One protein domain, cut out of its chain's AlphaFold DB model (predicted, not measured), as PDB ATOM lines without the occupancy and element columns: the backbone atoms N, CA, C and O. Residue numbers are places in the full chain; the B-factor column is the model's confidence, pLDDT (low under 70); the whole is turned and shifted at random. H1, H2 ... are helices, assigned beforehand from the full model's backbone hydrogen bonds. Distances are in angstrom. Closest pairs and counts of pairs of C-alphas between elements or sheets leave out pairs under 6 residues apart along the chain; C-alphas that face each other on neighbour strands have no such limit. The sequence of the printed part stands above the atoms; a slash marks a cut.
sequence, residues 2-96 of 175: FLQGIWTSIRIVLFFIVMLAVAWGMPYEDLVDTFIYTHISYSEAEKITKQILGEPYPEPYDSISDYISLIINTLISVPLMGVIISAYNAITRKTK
ATOM      1  N   PHE A   2     287.102 223.232 261.303       46.69
ATOM      2  CA  PHE A   2     288.506 222.848 261.556       46.69
ATOM      3  C   PHE A   2     288.846 221.378 261.207       46.69
ATOM      4  O   PHE A   2     289.782 221.115 260.458       46.69
ATOM      5  N   LEU A   3     288.010 220.419 261.629       55.31
ATOM      6  CA  LEU A   3     288.174 218.981 261.332       55.31
ATOM      7  C   LEU A   3     288.108 218.640 259.828       55.31
ATOM      8  O   LEU A   3     288.798 217.739 259.357       55.31
ATOM      9  N   GLN A   4     287.316 219.388 259.052       58.41
ATOM     10  CA  GLN A   4     287.213 219.205 257.600       58.41
ATOM     11  C   GLN A   4     288.455 219.736 256.864       58.41
ATOM     12  O   GLN A   4     288.838 219.189 255.826       58.41
ATOM     13  N   GLY A   5     289.109 220.762 257.422       68.38
ATOM     14  CA  GLY A   5     290.401 221.257 256.949       68.38
ATOM     15  C   GLY A   5     291.505 220.221 257.152       68.38
ATOM     16  O   GLY A   5     292.160 219.844 256.186       68.38
ATOM     17  N   ILE A   6     291.628 219.673 258.367       76.06
ATOM     18  CA  ILE A   6     292.650 218.669 258.724       76.06
ATOM     19  C   ILE A   6     292.570 217.434 257.817       76.06
ATOM     20  O   ILE A   6     293.574 216.989 257.265       76.06
ATOM     21  N   TRP A   7     291.364 216.904 257.601       78.62
ATOM     22  CA  TRP A   7     291.169 215.735 256.742       78.62
ATOM     23  C   TRP A   7     291.525 216.001 255.272       78.62
ATOM     24  O   TRP A   7     292.059 215.132 254.580       78.62
ATOM     25  N   THR A   8     291.250 217.215 254.789       78.75
ATOM     26  CA  THR A   8     291.667 217.647 253.448       78.75
ATOM     27  C   THR A   8     293.187 217.714 253.341       78.75
ATOM     28  O   THR A   8     293.738 217.178 252.382       78.75
ATOM     29  N   SER A   9     293.861 218.293 254.336       82.81
ATOM     30  CA  SER A   9     295.323 218.394 254.363       82.81
ATOM     31  C   SER A   9     295.992 217.020 254.353       82.81
ATOM     32  O   SER A   9     296.888 216.793 253.546       82.81
ATOM     33  N   ILE A  10     295.501 216.068 255.154       85.88
ATOM     34  CA  ILE A  10     296.018 214.688 255.165       85.88
ATOM     35  C   ILE A  10     295.903 214.050 253.776       85.88
ATOM     36  O   ILE A  10     296.843 213.417 253.305       85.88
ATOM     37  N   ARG A  11     294.771 214.233 253.085       85.75
ATOM     38  CA  ARG A  11     294.579 213.694 251.728       85.75
ATOM     39  C   ARG A  11     295.510 214.325 250.701       85.75
ATOM     40  O   ARG A  11     295.913 213.629 249.777       85.75
ATOM     41  N   ILE A  12     295.811 215.614 250.836       86.44
ATOM     42  CA  ILE A  12     296.758 216.309 249.958       86.44
ATOM     43  C   ILE A  12     298.165 215.755 250.185       86.44
ATOM     44  O   ILE A  12     298.803 215.338 249.226       86.44
ATOM     45  N   VAL A  13     298.611 215.672 251.442       92.25
ATOM     46  CA  VAL A  13     299.920 215.095 251.791       92.25
ATOM     47  C   VAL A  13     300.029 213.659 251.283       92.25
ATOM     48  O   VAL A  13     301.000 213.312 250.622       92.25
ATOM     49  N   LEU A  14     298.999 212.840 251.510       91.56
ATOM     50  CA  LEU A  14     298.967 211.465 251.021       91.56
ATOM     51  C   LEU A  14     299.016 211.393 249.489       91.56
ATOM     52  O   LEU A  14     299.696 210.530 248.951       91.56
ATOM     53  N   PHE A  15     298.345 212.304 248.780       91.00
ATOM     54  CA  PHE A  15     298.436 212.364 247.322       91.00
ATOM     55  C   PHE A  15     299.859 212.687 246.846       91.00
ATOM     56  O   PHE A  15     300.334 212.044 245.916       91.00
ATOM     57  N   PHE A  16     300.566 213.610 247.505       91.81
ATOM     58  CA  PHE A  16     301.973 213.880 247.194       91.81
ATOM     59  C   PHE A  16     302.875 212.680 247.489       91.81
ATOM     60  O   PHE A  16     303.732 212.363 246.674       91.81
ATOM     61  N   ILE A  17     302.653 211.967 248.595       94.25
ATOM     62  CA  ILE A  17     303.386 210.727 248.895       94.25
ATOM     63  C   ILE A  17     303.166 209.691 247.786       94.25
ATOM     64  O   ILE A  17     304.121 209.067 247.339       94.25
ATOM     65  N   VAL A  18     301.927 209.535 247.308       94.31
ATOM     66  CA  VAL A  18     301.612 208.638 246.187       94.31
ATOM     67  C   VAL A  18     302.333 209.082 244.913       94.31
ATOM     68  O   VAL A  18     302.977 208.253 244.284       94.31
ATOM     69  N   MET A  19     302.287 210.371 244.571       93.69
ATOM     70  CA  MET A  19     303.000 210.925 243.411       93.69
ATOM     71  C   MET A  19     304.511 210.686 243.486       93.69
ATOM     72  O   MET A  19     305.123 210.387 242.467       93.69
ATOM     73  N   LEU A  20     305.113 210.805 244.672       94.12
ATOM     74  CA  LEU A  20     306.536 210.532 244.884       94.12
ATOM     75  C   LEU A  20     306.852 209.037 244.781       94.12
ATOM     76  O   LEU A  20     307.854 208.664 244.186       94.12
ATOM     77  N   ALA A  21     305.991 208.175 245.323       93.25
ATOM     78  CA  ALA A  21     306.162 206.729 245.220       93.25
ATOM     79  C   ALA A  21     306.047 206.246 243.765       93.25
ATOM     80  O   ALA A  21     306.823 205.396 243.338       93.25
ATOM     81  N   VAL A  22     305.107 206.806 242.999       93.75
ATOM     82  CA  VAL A  22     304.959 206.521 241.568       93.75
ATOM     83  C   VAL A  22     306.142 207.092 240.783       93.75
ATOM     84  O   VAL A  22     306.700 206.367 239.966       93.75
ATOM     85  N   ALA A  23     306.579 208.323 241.087       92.25
ATOM     86  CA  ALA A  23     307.793 208.925 240.526       92.25
ATOM     87  C   ALA A  23     309.021 208.026 240.704       92.25
ATOM     88  O   ALA A  23     309.779 207.816 239.767       92.25
ATOM     89  N   TRP A  24     309.186 207.465 241.901       92.31
ATOM     90  CA  TRP A  24     310.312 206.599 242.233       92.31
ATOM     91  C   TRP A  24     310.227 205.207 241.591       92.31
ATOM     92  O   TRP A  24     311.251 204.621 241.255       92.31
ATOM     93  N   GLY A  25     309.022 204.657 241.440       88.75
ATOM     94  CA  GLY A  25     308.826 203.303 240.916       88.75
ATOM     95  C   GLY A  25     308.786 203.194 239.389       88.75
ATOM     96  O   GLY A  25     308.849 202.081 238.870       88.75
ATOM     97  N   MET A  26     308.637 204.306 238.669       89.31
ATOM     98  CA  MET A  26     308.463 204.325 237.215       89.31
ATOM     99  C   MET A  26     309.738 204.806 236.506       89.31
ATOM    100  O   MET A  26     310.239 205.879 236.839       89.31
ATOM    101  N   PRO A  27     310.236 204.077 235.490       89.69
ATOM    102  CA  PRO A  27     311.391 204.494 234.698       89.69
ATOM    103  C   PRO A  27     310.966 205.544 233.660       89.69
ATOM    104  O   PRO A  27     310.771 205.237 232.485       89.69
ATOM    105  N   TYR A  28     310.733 206.774 234.120       86.44
ATOM    106  CA  TYR A  28     310.256 207.862 233.263       86.44
ATOM    107  C   TYR A  28     311.250 208.231 232.171       86.44
ATOM    108  O   TYR A  28     310.809 208.382 231.042       86.44
ATOM    109  N   GLU A  29     312.543 208.297 232.491       83.12
ATOM    110  CA  GLU A  29     313.609 208.600 231.525       83.12
ATOM    111  C   GLU A  29     313.514 207.645 230.327       83.12
ATOM    112  O   GLU A  29     313.177 208.061 229.227       83.12
ATOM    113  N   ASP A  30     313.606 206.332 230.547       86.12
ATOM    114  CA  ASP A  30     313.541 205.367 229.444       86.12
ATOM    115  C   ASP A  30     312.201 205.389 228.687       86.12
ATOM    116  O   ASP A  30     312.173 205.307 227.456       86.12
ATOM    117  N   LEU A  31     311.068 205.474 229.394       85.94
ATOM    118  CA  LEU A  31     309.739 205.392 228.776       85.94
ATOM    119  C   LEU A  31     309.386 206.650 227.980       85.94
ATOM    120  O   LEU A  31     308.888 206.559 226.853       85.94
ATOM    121  N   VAL A  32     309.582 207.813 228.592       86.94
ATOM    122  CA  VAL A  32     309.177 209.101 228.033       86.94
ATOM    123  C   VAL A  32     310.176 209.550 226.985       86.94
ATOM    124  O   VAL A  32     309.744 209.959 225.908       86.94
ATOM    125  N   ASP A  33     311.473 209.369 227.218       85.88
ATOM    126  CA  ASP A  33     312.483 209.759 226.239       85.88
ATOM    127  C   ASP A  33     312.369 208.898 224.983       85.88
ATOM    128  O   ASP A  33     312.335 209.433 223.874       85.88
ATOM    129  N   THR A  34     312.177 207.580 225.123       86.38
ATOM    130  CA  THR A  34     311.917 206.709 223.962       86.38
ATOM    131  C   THR A  34     310.688 207.179 223.187       86.38
ATOM    132  O   THR A  34     310.709 207.223 221.954       86.38
ATOM    133  N   PHE A  35     309.611 207.555 223.880       85.50
ATOM    134  CA  PHE A  35     308.406 208.061 223.229       85.50
ATOM    135  C   PHE A  35     308.670 209.373 222.480       85.50
ATOM    136  O   PHE A  35     308.295 209.478 221.308       85.50
ATOM    137  N   ILE A  36     309.336 210.337 223.120       86.56
ATOM    138  CA  ILE A  36     309.646 211.652 222.550       86.56
ATOM    139  C   ILE A  36     310.571 211.505 221.347       86.56
ATOM    140  O   ILE A  36     310.204 211.944 220.261       86.56
ATOM    141  N   TYR A  37     311.710 210.828 221.497       82.75
ATOM    142  CA  TYR A  37     312.686 210.670 220.416       82.75
ATOM    143  C   TYR A  37     312.125 209.912 219.208       82.75
ATOM    144  O   TYR A  37     312.563 210.141 218.081       82.75
ATOM    145  N   THR A  38     311.145 209.027 219.419       86.19
ATOM    146  CA  THR A  38     310.528 208.254 218.330       86.19
ATOM    147  C   THR A  38     309.419 209.024 217.604       86.19
ATOM    148  O   THR A  38     309.207 208.792 216.414       86.19
ATOM    149  N   HIS A  39     308.694 209.921 218.284       86.81
ATOM    150  CA  HIS A  39     307.455 210.513 217.747       86.81
ATOM    151  C   HIS A  39     307.484 212.032 217.581       86.81
ATOM    152  O   HIS A  39     306.593 212.573 216.927       86.81
ATOM    153  N   ILE A  40     308.451 212.726 218.180       86.00
ATOM    154  CA  ILE A  40     308.514 214.186 218.203       86.00
ATOM    155  C   ILE A  40     309.861 214.616 217.637       86.00
ATOM    156  O   ILE A  40     310.913 214.314 218.194       86.00
ATOM    157  N   SER A  41     309.834 215.351 216.527       88.44
ATOM    158  CA  SER A  41     311.041 215.985 215.998       88.44
ATOM    159  C   SER A  41     311.457 217.185 216.849       88.44
ATOM    160  O   SER A  41     310.633 217.829 217.497       88.44
ATOM    161  N   TYR A  42     312.729 217.580 216.767       85.44
ATOM    162  CA  TYR A  42     313.242 218.717 217.542       85.44
ATOM    163  C   TYR A  42     312.482 220.013 217.217       85.44
ATOM    164  O   TYR A  42     312.143 220.787 218.106       85.44
ATOM    165  N   SER A  43     312.123 220.211 215.943       86.62
ATOM    166  CA  SER A  43     311.346 221.379 215.508       86.62
ATOM    167  C   SER A  43     309.922 221.399 216.073       86.62
ATOM    168  O   SER A  43     309.345 222.464 216.296       86.62
ATOM    169  N   GLU A  44     309.328 220.225 216.290       86.19
ATOM    170  CA  GLU A  44     308.017 220.101 216.923       86.19
ATOM    171  C   GLU A  44     308.137 220.325 218.423       86.19
ATOM    172  O   GLU A  44     307.320 221.054 218.981       86.19
ATOM    173  N   ALA A  45     309.184 219.788 219.050       85.31
ATOM    174  CA  ALA A  45     309.478 220.028 220.454       85.31
ATOM    175  C   ALA A  45     309.662 221.525 220.748       85.31
ATOM    176  O   ALA A  45     309.063 222.060 221.682       85.31
ATOM    177  N   GLU A  46     310.404 222.238 219.902       86.56
ATOM    178  CA  GLU A  46     310.585 223.687 220.012       86.56
ATOM    179  C   GLU A  46     309.250 224.438 219.885       86.56
ATOM    180  O   GLU A  46     308.931 225.303 220.705       86.56
ATOM    181  N   LYS A  47     308.416 224.077 218.899       87.69
ATOM    182  CA  LYS A  47     307.089 224.688 218.709       87.69
ATOM    183  C   LYS A  47     306.161 224.434 219.892       87.69
ATOM    184  O   LYS A  47     305.485 225.363 220.330       87.69
ATOM    185  N   ILE A  48     306.112 223.198 220.388       84.25
ATOM    186  CA  ILE A  48     305.284 222.809 221.535       84.25
ATOM    187  C   ILE A  48     305.733 223.587 222.768       84.25
ATOM    188  O   ILE A  48     304.913 224.230 223.422       84.25
ATOM    189  N   THR A  49     307.033 223.598 223.042       84.44
ATOM    190  CA  THR A  49     307.592 224.274 224.215       84.44
ATOM    191  C   THR A  49     307.347 225.778 224.147       84.44
ATOM    192  O   THR A  49     306.847 226.356 225.109       84.44
ATOM    193  N   LYS A  50     307.536 226.399 222.977       82.88
ATOM    194  CA  LYS A  50     307.197 227.810 222.747       82.88
ATOM    195  C   LYS A  50     305.705 228.101 222.908       82.88
ATOM    196  O   LYS A  50     305.335 229.160 223.401       82.88
ATOM    197  N   GLN A  51     304.822 227.189 222.505       81.44
ATOM    198  CA  GLN A  51     303.384 227.355 222.734       81.44
ATOM    199  C   GLN A  51     303.021 227.249 224.218       81.44
ATOM    200  O   GLN A  51     302.118 227.953 224.673       81.44
ATOM    201  N   ILE A  52     303.675 226.361 224.964       75.56
ATOM    202  CA  ILE A  52     303.424 226.173 226.395       75.56
ATOM    203  C   ILE A  52     303.973 227.367 227.179       75.56
ATOM    204  O   ILE A  52     303.209 228.022 227.882       75.56
ATOM    205  N   LEU A  53     305.257 227.680 227.014       73.19
ATOM    206  CA  LEU A  53     305.971 228.692 227.796       73.19
ATOM    207  C   LEU A  53     305.795 230.123 227.269       73.19
ATOM    208  O   LEU A  53     306.020 231.072 228.006       73.19
ATOM    209  N   GLY A  54     305.367 230.298 226.017       70.75
ATOM    210  CA  GLY A  54     305.263 231.607 225.358       70.75
ATOM    211  C   GLY A  54     306.578 232.095 224.742       70.75
ATOM    212  O   GLY A  54     306.557 232.938 223.847       70.75
ATOM    213  N   GLU A  55     307.706 231.507 225.141       73.50
ATOM    214  CA  GLU A  55     309.052 231.854 224.691       73.50
ATOM    215  C   GLU A  55     309.867 230.614 224.276       73.50
ATOM    216  O   GLU A  55     309.521 229.490 224.653       73.50
ATOM    217  N   PRO A  56     310.924 230.778 223.456       75.38
ATOM    218  CA  PRO A  56     311.847 229.690 223.144       75.38
ATOM    219  C   PRO A  56     312.557 229.214 224.414       75.38
ATOM    220  O   PRO A  56     313.070 230.026 225.178       75.38
ATOM    221  N   TYR A  57     312.622 227.900 224.609       78.00
ATOM    222  CA  TYR A  57     313.292 227.304 225.761       78.00
ATOM    223  C   TYR A  57     314.630 226.679 225.348       78.00
ATOM    224  O   TYR A  57     314.688 226.089 224.266       78.00
ATOM    225  N   PRO A  58     315.686 226.774 226.179       81.06
ATOM    226  CA  PRO A  58     317.014 226.266 225.828       81.06
ATOM    227  C   PRO A  58     317.047 224.759 225.537       81.06
ATOM    228  O   PRO A  58     317.774 224.328 224.645       81.06
ATOM    229  N   GLU A  59     316.230 223.970 226.245       86.75
ATOM    230  CA  GLU A  59     316.215 222.498 226.176       86.75
ATOM    231  C   GLU A  59     314.783 221.963 225.951       86.75
ATOM    232  O   GLU A  59     314.119 221.505 226.887       86.75
ATOM    233  N   PRO A  60     314.236 222.063 224.720       84.31
ATOM    234  CA  PRO A  60     312.831 221.739 224.452       84.31
ATOM    235  C   PRO A  60     312.459 220.278 224.729       84.31
ATOM    236  O   PRO A  60     311.332 220.000 225.129       84.31
ATOM    237  N   TYR A  61     313.387 219.341 224.511       87.44
ATOM    238  CA  TYR A  61     313.130 217.924 224.769       87.44
ATOM    239  C   TYR A  61     313.026 217.617 226.257       87.44
ATOM    240  O   TYR A  61     312.050 216.987 226.650       87.44
ATOM    241  N   ASP A  62     313.951 218.123 227.072       85.56
ATOM    242  CA  ASP A  62     313.937 217.901 228.521       85.56
ATOM    243  C   ASP A  62     312.679 218.514 229.139       85.56
ATOM    244  O   ASP A  62     311.964 217.865 229.901       85.56
ATOM    245  N   SER A  63     312.305 219.718 228.689       85.69
ATOM    246  CA  SER A  63     311.056 220.359 229.108       85.69
ATOM    247  C   SER A  63     309.819 219.518 228.767       85.69
ATOM    248  O   SER A  63     308.934 219.332 229.606       85.69
ATOM    249  N   ILE A  64     309.736 218.975 227.547       87.75
ATOM    250  CA  ILE A  64     308.618 218.107 227.150       87.75
ATOM    251  C   ILE A  64     308.645 216.782 227.912       87.75
ATOM    252  O   ILE A  64     307.574 216.306 228.299       87.75
ATOM    253  N   SER A  65     309.826 216.212 228.154       89.00
ATOM    254  CA  SER A  65     309.989 214.987 228.941       89.00
ATOM    255  C   SER A  65     309.466 215.180 230.357       89.00
ATOM    256  O   SER A  65     308.613 214.408 230.805       89.00
ATOM    257  N   ASP A  66     309.816 216.288 231.005       88.50
ATOM    258  CA  ASP A  66     309.291 216.658 232.320       88.50
ATOM    259  C   ASP A  66     307.764 216.817 232.314       88.50
ATOM    260  O   ASP A  66     307.063 216.285 233.187       88.50
ATOM    261  N   TYR A  67     307.204 217.509 231.314       87.12
ATOM    262  CA  TYR A  67     305.754 217.696 231.211       87.12
ATOM    263  C   TYR A  67     305.006 216.379 230.989       87.12
ATOM    264  O   TYR A  67     303.987 216.133 231.646       87.12
ATOM    265  N   ILE A  68     305.486 215.524 230.085       89.06
ATOM    266  CA  ILE A  68     304.867 214.223 229.807       89.06
ATOM    267  C   ILE A  68     304.994 213.310 231.028       89.06
ATOM    268  O   ILE A  68     304.001 212.696 231.435       89.06
ATOM    269  N   SER A  69     306.160 213.281 231.671       92.00
ATOM    270  CA  SER A  69     306.395 212.532 232.907       92.00
ATOM    271  C   SER A  69     305.435 212.963 234.014       92.00
ATOM    272  O   SER A  69     304.789 212.122 234.647       92.00
ATOM    273  N   LEU A  70     305.234 214.272 234.195       90.81
ATOM    274  CA  LEU A  70     304.270 214.812 235.155       90.81
ATOM    275  C   LEU A  70     302.825 214.402 234.828       90.81
ATOM    276  O   LEU A  70     302.055 214.059 235.738       90.81
ATOM    277  N   ILE A  71     302.445 214.416 233.546       89.75
ATOM    278  CA  ILE A  71     301.120 213.974 233.090       89.75
ATOM    279  C   ILE A  71     300.924 212.491 233.407       89.75
ATOM    280  O   ILE A  71     299.929 212.138 234.044       89.75
ATOM    281  N   ILE A  72     301.867 211.627 233.027       90.94
ATOM    282  CA  ILE A  72     301.783 210.181 233.272       90.94
ATOM    283  C   ILE A  72     301.742 209.895 234.776       90.94
ATOM    284  O   ILE A  72     300.874 209.149 235.235       90.94
ATOM    285  N   ASN A  73     302.615 210.525 235.566       93.94
ATOM    286  CA  ASN A  73     302.617 210.375 237.022       93.94
ATOM    287  C   ASN A  73     301.259 210.756 237.632       93.94
ATOM    288  O   ASN A  73     300.700 210.022 238.450       93.94
ATOM    289  N   THR A  74     300.659 211.853 237.162       90.88
ATOM    290  CA  THR A  74     299.319 212.276 237.594       90.88
ATOM    291  C   THR A  74     298.237 211.274 237.177       90.88
ATOM    292  O   THR A  74     297.348 210.957 237.976       90.88
ATOM    293  N   LEU A  75     298.306 210.750 235.947       91.38
ATOM    294  CA  LEU A  75     297.363 209.761 235.414       91.38
ATOM    295  C   LEU A  75     297.383 208.445 236.196       91.38
ATOM    296  O   LEU A  75     296.329 207.828 236.338       91.38
ATOM    297  N   ILE A  76     298.532 208.040 236.736       92.12
ATOM    298  CA  ILE A  76     298.672 206.831 237.564       92.12
ATOM    299  C   ILE A  76     298.280 207.115 239.021       92.12
ATOM    300  O   ILE A  76     297.528 206.356 239.646       92.12
ATOM    301  N   SER A  77     298.734 208.243 239.566       92.81
ATOM    302  CA  SER A  77     298.551 208.589 240.978       92.81
ATOM    303  C   SER A  77     297.094 208.862 241.350       92.81
ATOM    304  O   SER A  77     296.653 208.514 242.449       92.81
ATOM    305  N   VAL A  78     296.303 209.461 240.451       91.62
ATOM    306  CA  VAL A  78     294.886 209.765 240.717       91.62
ATOM    307  C   VAL A  78     294.041 208.491 240.921       91.62
ATOM    308  O   VAL A  78     293.332 208.419 241.936       91.62
ATOM    309  N   PRO A  79     294.100 207.474 240.038       90.38
ATOM    310  CA  PRO A  79     293.479 206.170 240.262       90.38
ATOM    311  C   PRO A  79     294.005 205.451 241.500       90.38
ATOM    312  O   PRO A  79     293.195 204.948 242.285       90.38
ATOM    313  N   LEU A  80     295.326 205.448 241.720       91.06
ATOM    314  CA  LEU A  80     295.952 204.776 242.863       91.06
ATOM    315  C   LEU A  80     295.462 205.355 244.197       91.06
ATOM    316  O   LEU A  80     295.046 204.622 245.096       91.06
ATOM    317  N   MET A  81     295.372 206.681 244.289       90.56
ATOM    318  CA  MET A  81     294.751 207.363 245.425       90.56
ATOM    319  C   MET A  81     293.273 206.969 245.598       90.56
ATOM    320  O   MET A  81     292.773 206.859 246.720       90.56
ATOM    321  N   GLY A  82     292.554 206.739 244.495       85.56
ATOM    322  CA  GLY A  82     291.197 206.192 244.511       85.56
ATOM    323  C   GLY A  82     291.132 204.798 245.138       85.56
ATOM    324  O   GLY A  82     290.264 204.559 245.976       85.56
ATOM    325  N   VAL A  83     292.067 203.911 244.781       86.44
ATOM    326  CA  VAL A  83     292.175 202.554 245.346       86.44
ATOM    327  C   VAL A  83     292.452 202.607 246.848       86.44
ATOM    328  O   VAL A  83     291.733 201.965 247.611       86.44
ATOM    329  N   ILE A  84     293.414 203.424 247.291       87.25
ATOM    330  CA  ILE A  84     293.758 203.576 248.718       87.25
ATOM    331  C   ILE A  84     292.541 204.040 249.529       87.25
ATOM    332  O   ILE A  84     292.242 203.491 250.591       87.25
ATOM    333  N   ILE A  85     291.793 205.024 249.016       82.94
ATOM    334  CA  ILE A  85     290.582 205.524 249.684       82.94
ATOM    335  C   ILE A  85     289.496 204.442 249.743       82.94
ATOM    336  O   ILE A  85     288.847 204.291 250.781       82.94
ATOM    337  N   SER A  86     289.287 203.697 248.655       79.62
ATOM    338  CA  SER A  86     288.313 202.601 248.621       79.62
ATOM    339  C   SER A  86     288.686 201.479 249.591       79.62
ATOM    340  O   SER A  86     287.823 201.023 250.339       79.62
ATOM    341  N   ALA A  87     289.962 201.087 249.647       82.50
ATOM    342  CA  ALA A  87     290.466 200.079 250.577       82.50
ATOM    343  C   ALA A  87     290.284 200.518 252.039       82.50
ATOM    344  O   ALA A  87     289.729 199.771 252.844       82.50
ATOM    345  N   TYR A  88     290.649 201.764 252.369       82.81
ATOM    346  CA  TYR A  88     290.430 202.326 253.704       82.81
ATOM    347  C   TYR A  88     288.950 202.285 254.111       82.81
ATOM    348  O   TYR A  88     288.618 201.873 255.225       82.81
ATOM    349  N   ASN A  89     288.045 202.673 253.206       77.31
ATOM    350  CA  ASN A  89     286.606 202.644 253.470       77.31
ATOM    351  C   ASN A  89     286.067 201.214 253.614       77.31
ATOM    352  O   ASN A  89     285.241 200.977 254.490       77.31
ATOM    353  N   ALA A  90     286.538 200.258 252.810       75.19
ATOM    354  CA  ALA A  90     286.130 198.860 252.922       75.19
ATOM    355  C   ALA A  90     286.495 198.274 254.297       75.19
ATOM    356  O   ALA A  90     285.649 197.655 254.943       75.19
ATOM    357  N   ILE A  91     287.715 198.553 254.773       80.56
ATOM    358  CA  ILE A  91     288.222 198.080 256.069       80.56
ATOM    359  C   ILE A  91     287.480 198.747 257.237       80.56
ATOM    360  O   ILE A  91     287.091 198.078 258.190       80.56
ATOM    361  N   THR A  92     287.262 200.065 257.174       80.38
ATOM    362  CA  THR A  92     286.732 200.835 258.316       80.38
ATOM    363  C   THR A  92     285.209 200.978 258.342       80.38
ATOM    364  O   THR A  92     284.644 201.190 259.413       80.38
ATOM    365  N   ARG A  93     284.521 200.888 257.195       67.12
ATOM    366  CA  ARG A  93     283.091 201.240 257.062       67.12
ATOM    367  C   ARG A  93     282.192 200.131 256.504       67.12
ATOM    368  O   ARG A  93     281.009 200.391 256.316       67.12
ATOM    369  N   LYS A  94     282.709 198.915 256.258       64.19
ATOM    370  CA  LYS A  94     281.936 197.747 255.768       64.19
ATOM    371  C   LYS A  94     281.012 198.078 254.573       64.19
ATOM    372  O   LYS A  94     279.835 197.723 254.560       64.19
ATOM    373  N   THR A  95     281.529 198.798 253.577       63.56
ATOM    374  CA  THR A  95     280.777 199.210 252.375       63.56
ATOM    375  C   THR A  95     280.373 198.019 251.494       63.56
ATOM    376  O   THR A  95     281.154 197.089 251.309       63.56
ATOM    377  N   LYS A  96     279.159 198.054 250.915       62.16
ATOM    378  CA  LYS A  96     278.639 197.009 250.010       62.16
ATOM    379  C   LYS A  96     279.474 196.930 248.723       62.16
ATOM    380  O   LYS A  96     279.634 197.922 248.022       62.16
TER     381      LYS A  96
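What this domain is: This is residues 2 to 96 of the 175 residues of an uncharacterized protein of Leclercia sp. 29361 (UniProt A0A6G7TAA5). One long helix, H4, makes the long axis, and the second half of H1 crosses it near its middle, so that the first residues of H1 and the last of H4 spread apart like the arms of a V. The two short helices H2 and H3 pack on the first part of H4, toward the other end of the long axis. Residues 2 to 10 of H1 and residues 88 to 94, at the end of H4 and just past it, stick out with nothing packed on them. The printed part has 95 residues with four named helices, in the order H1, H2, H3, H4, and no named strand; the class is all helix. It is only just loose, close to extended, with a radius of gyration of the C-alphas of 18.2 A, and elongated, with spans of 55 by 29 by 22 A.

How they stand to each other: H1, residues 2 to 25, touches H4, residues 60 to 93, with residues 15 to 23 alone, and H4 touches H1 with residues 73 to 81 alone. Their closest C-alphas, those of Met 19 and Ser 77, are 5.6 A apart. The two run opposite ways at a steep tilt of 54 degrees. H2, residues 28 to 39, touches residues 61 to 69 of H4; the closest C-alphas, those of Val 32 and Ser 65, are 6.0 A apart. They too run opposite ways, at a steep tilt of 50 degrees. H3, residues 42 to 53, touches residues 60 to 64 of H4, and the closest C-alphas, those of Glu 46 and Pro 60, are 5.3 A apart. These two run the same way at a steep tilt of 61 degrees. H4 is the hub, touching three helices, and the helix packing is mostly crossed, with no touching pair at a shallow tilt. H1 and H2 meet only through their link. H1 and H3 are apart, and H2 and H3 are apart. In H1, H2 and H3 every O i to N i+4 pair is within hydrogen-bond range; in H4 it is 29 of 30.

Where its parts are: H1 begins at C-alpha 2, (288.506, 222.848, 261.556), and its 24 residues measure 34.9 A from first to last C-alpha. H2, 12 residues, and H3, 12 residues, measure 16.0 A each; H3 begins at C-alpha 42, (313.242, 218.717, 217.542). H4, the longest with 34 residues, measures 48.7 A and ends at C-alpha 93, (283.091, 201.240, 257.062).

The domain as a whole: The two C-alphas farthest apart, those of Ser 43 and Lys 94, are 55.2 A apart. Without the stretches that stand free, the body has 79 residues and spans 53 by 25 by 22 A. The printed part has no cut. The links H1 to H2 and H2 to H3 are tight, and H3 to H4 is short. The mean pLDDT of the printed part is 84.0; residues 2 to 5 and 93 to 96 are under 70.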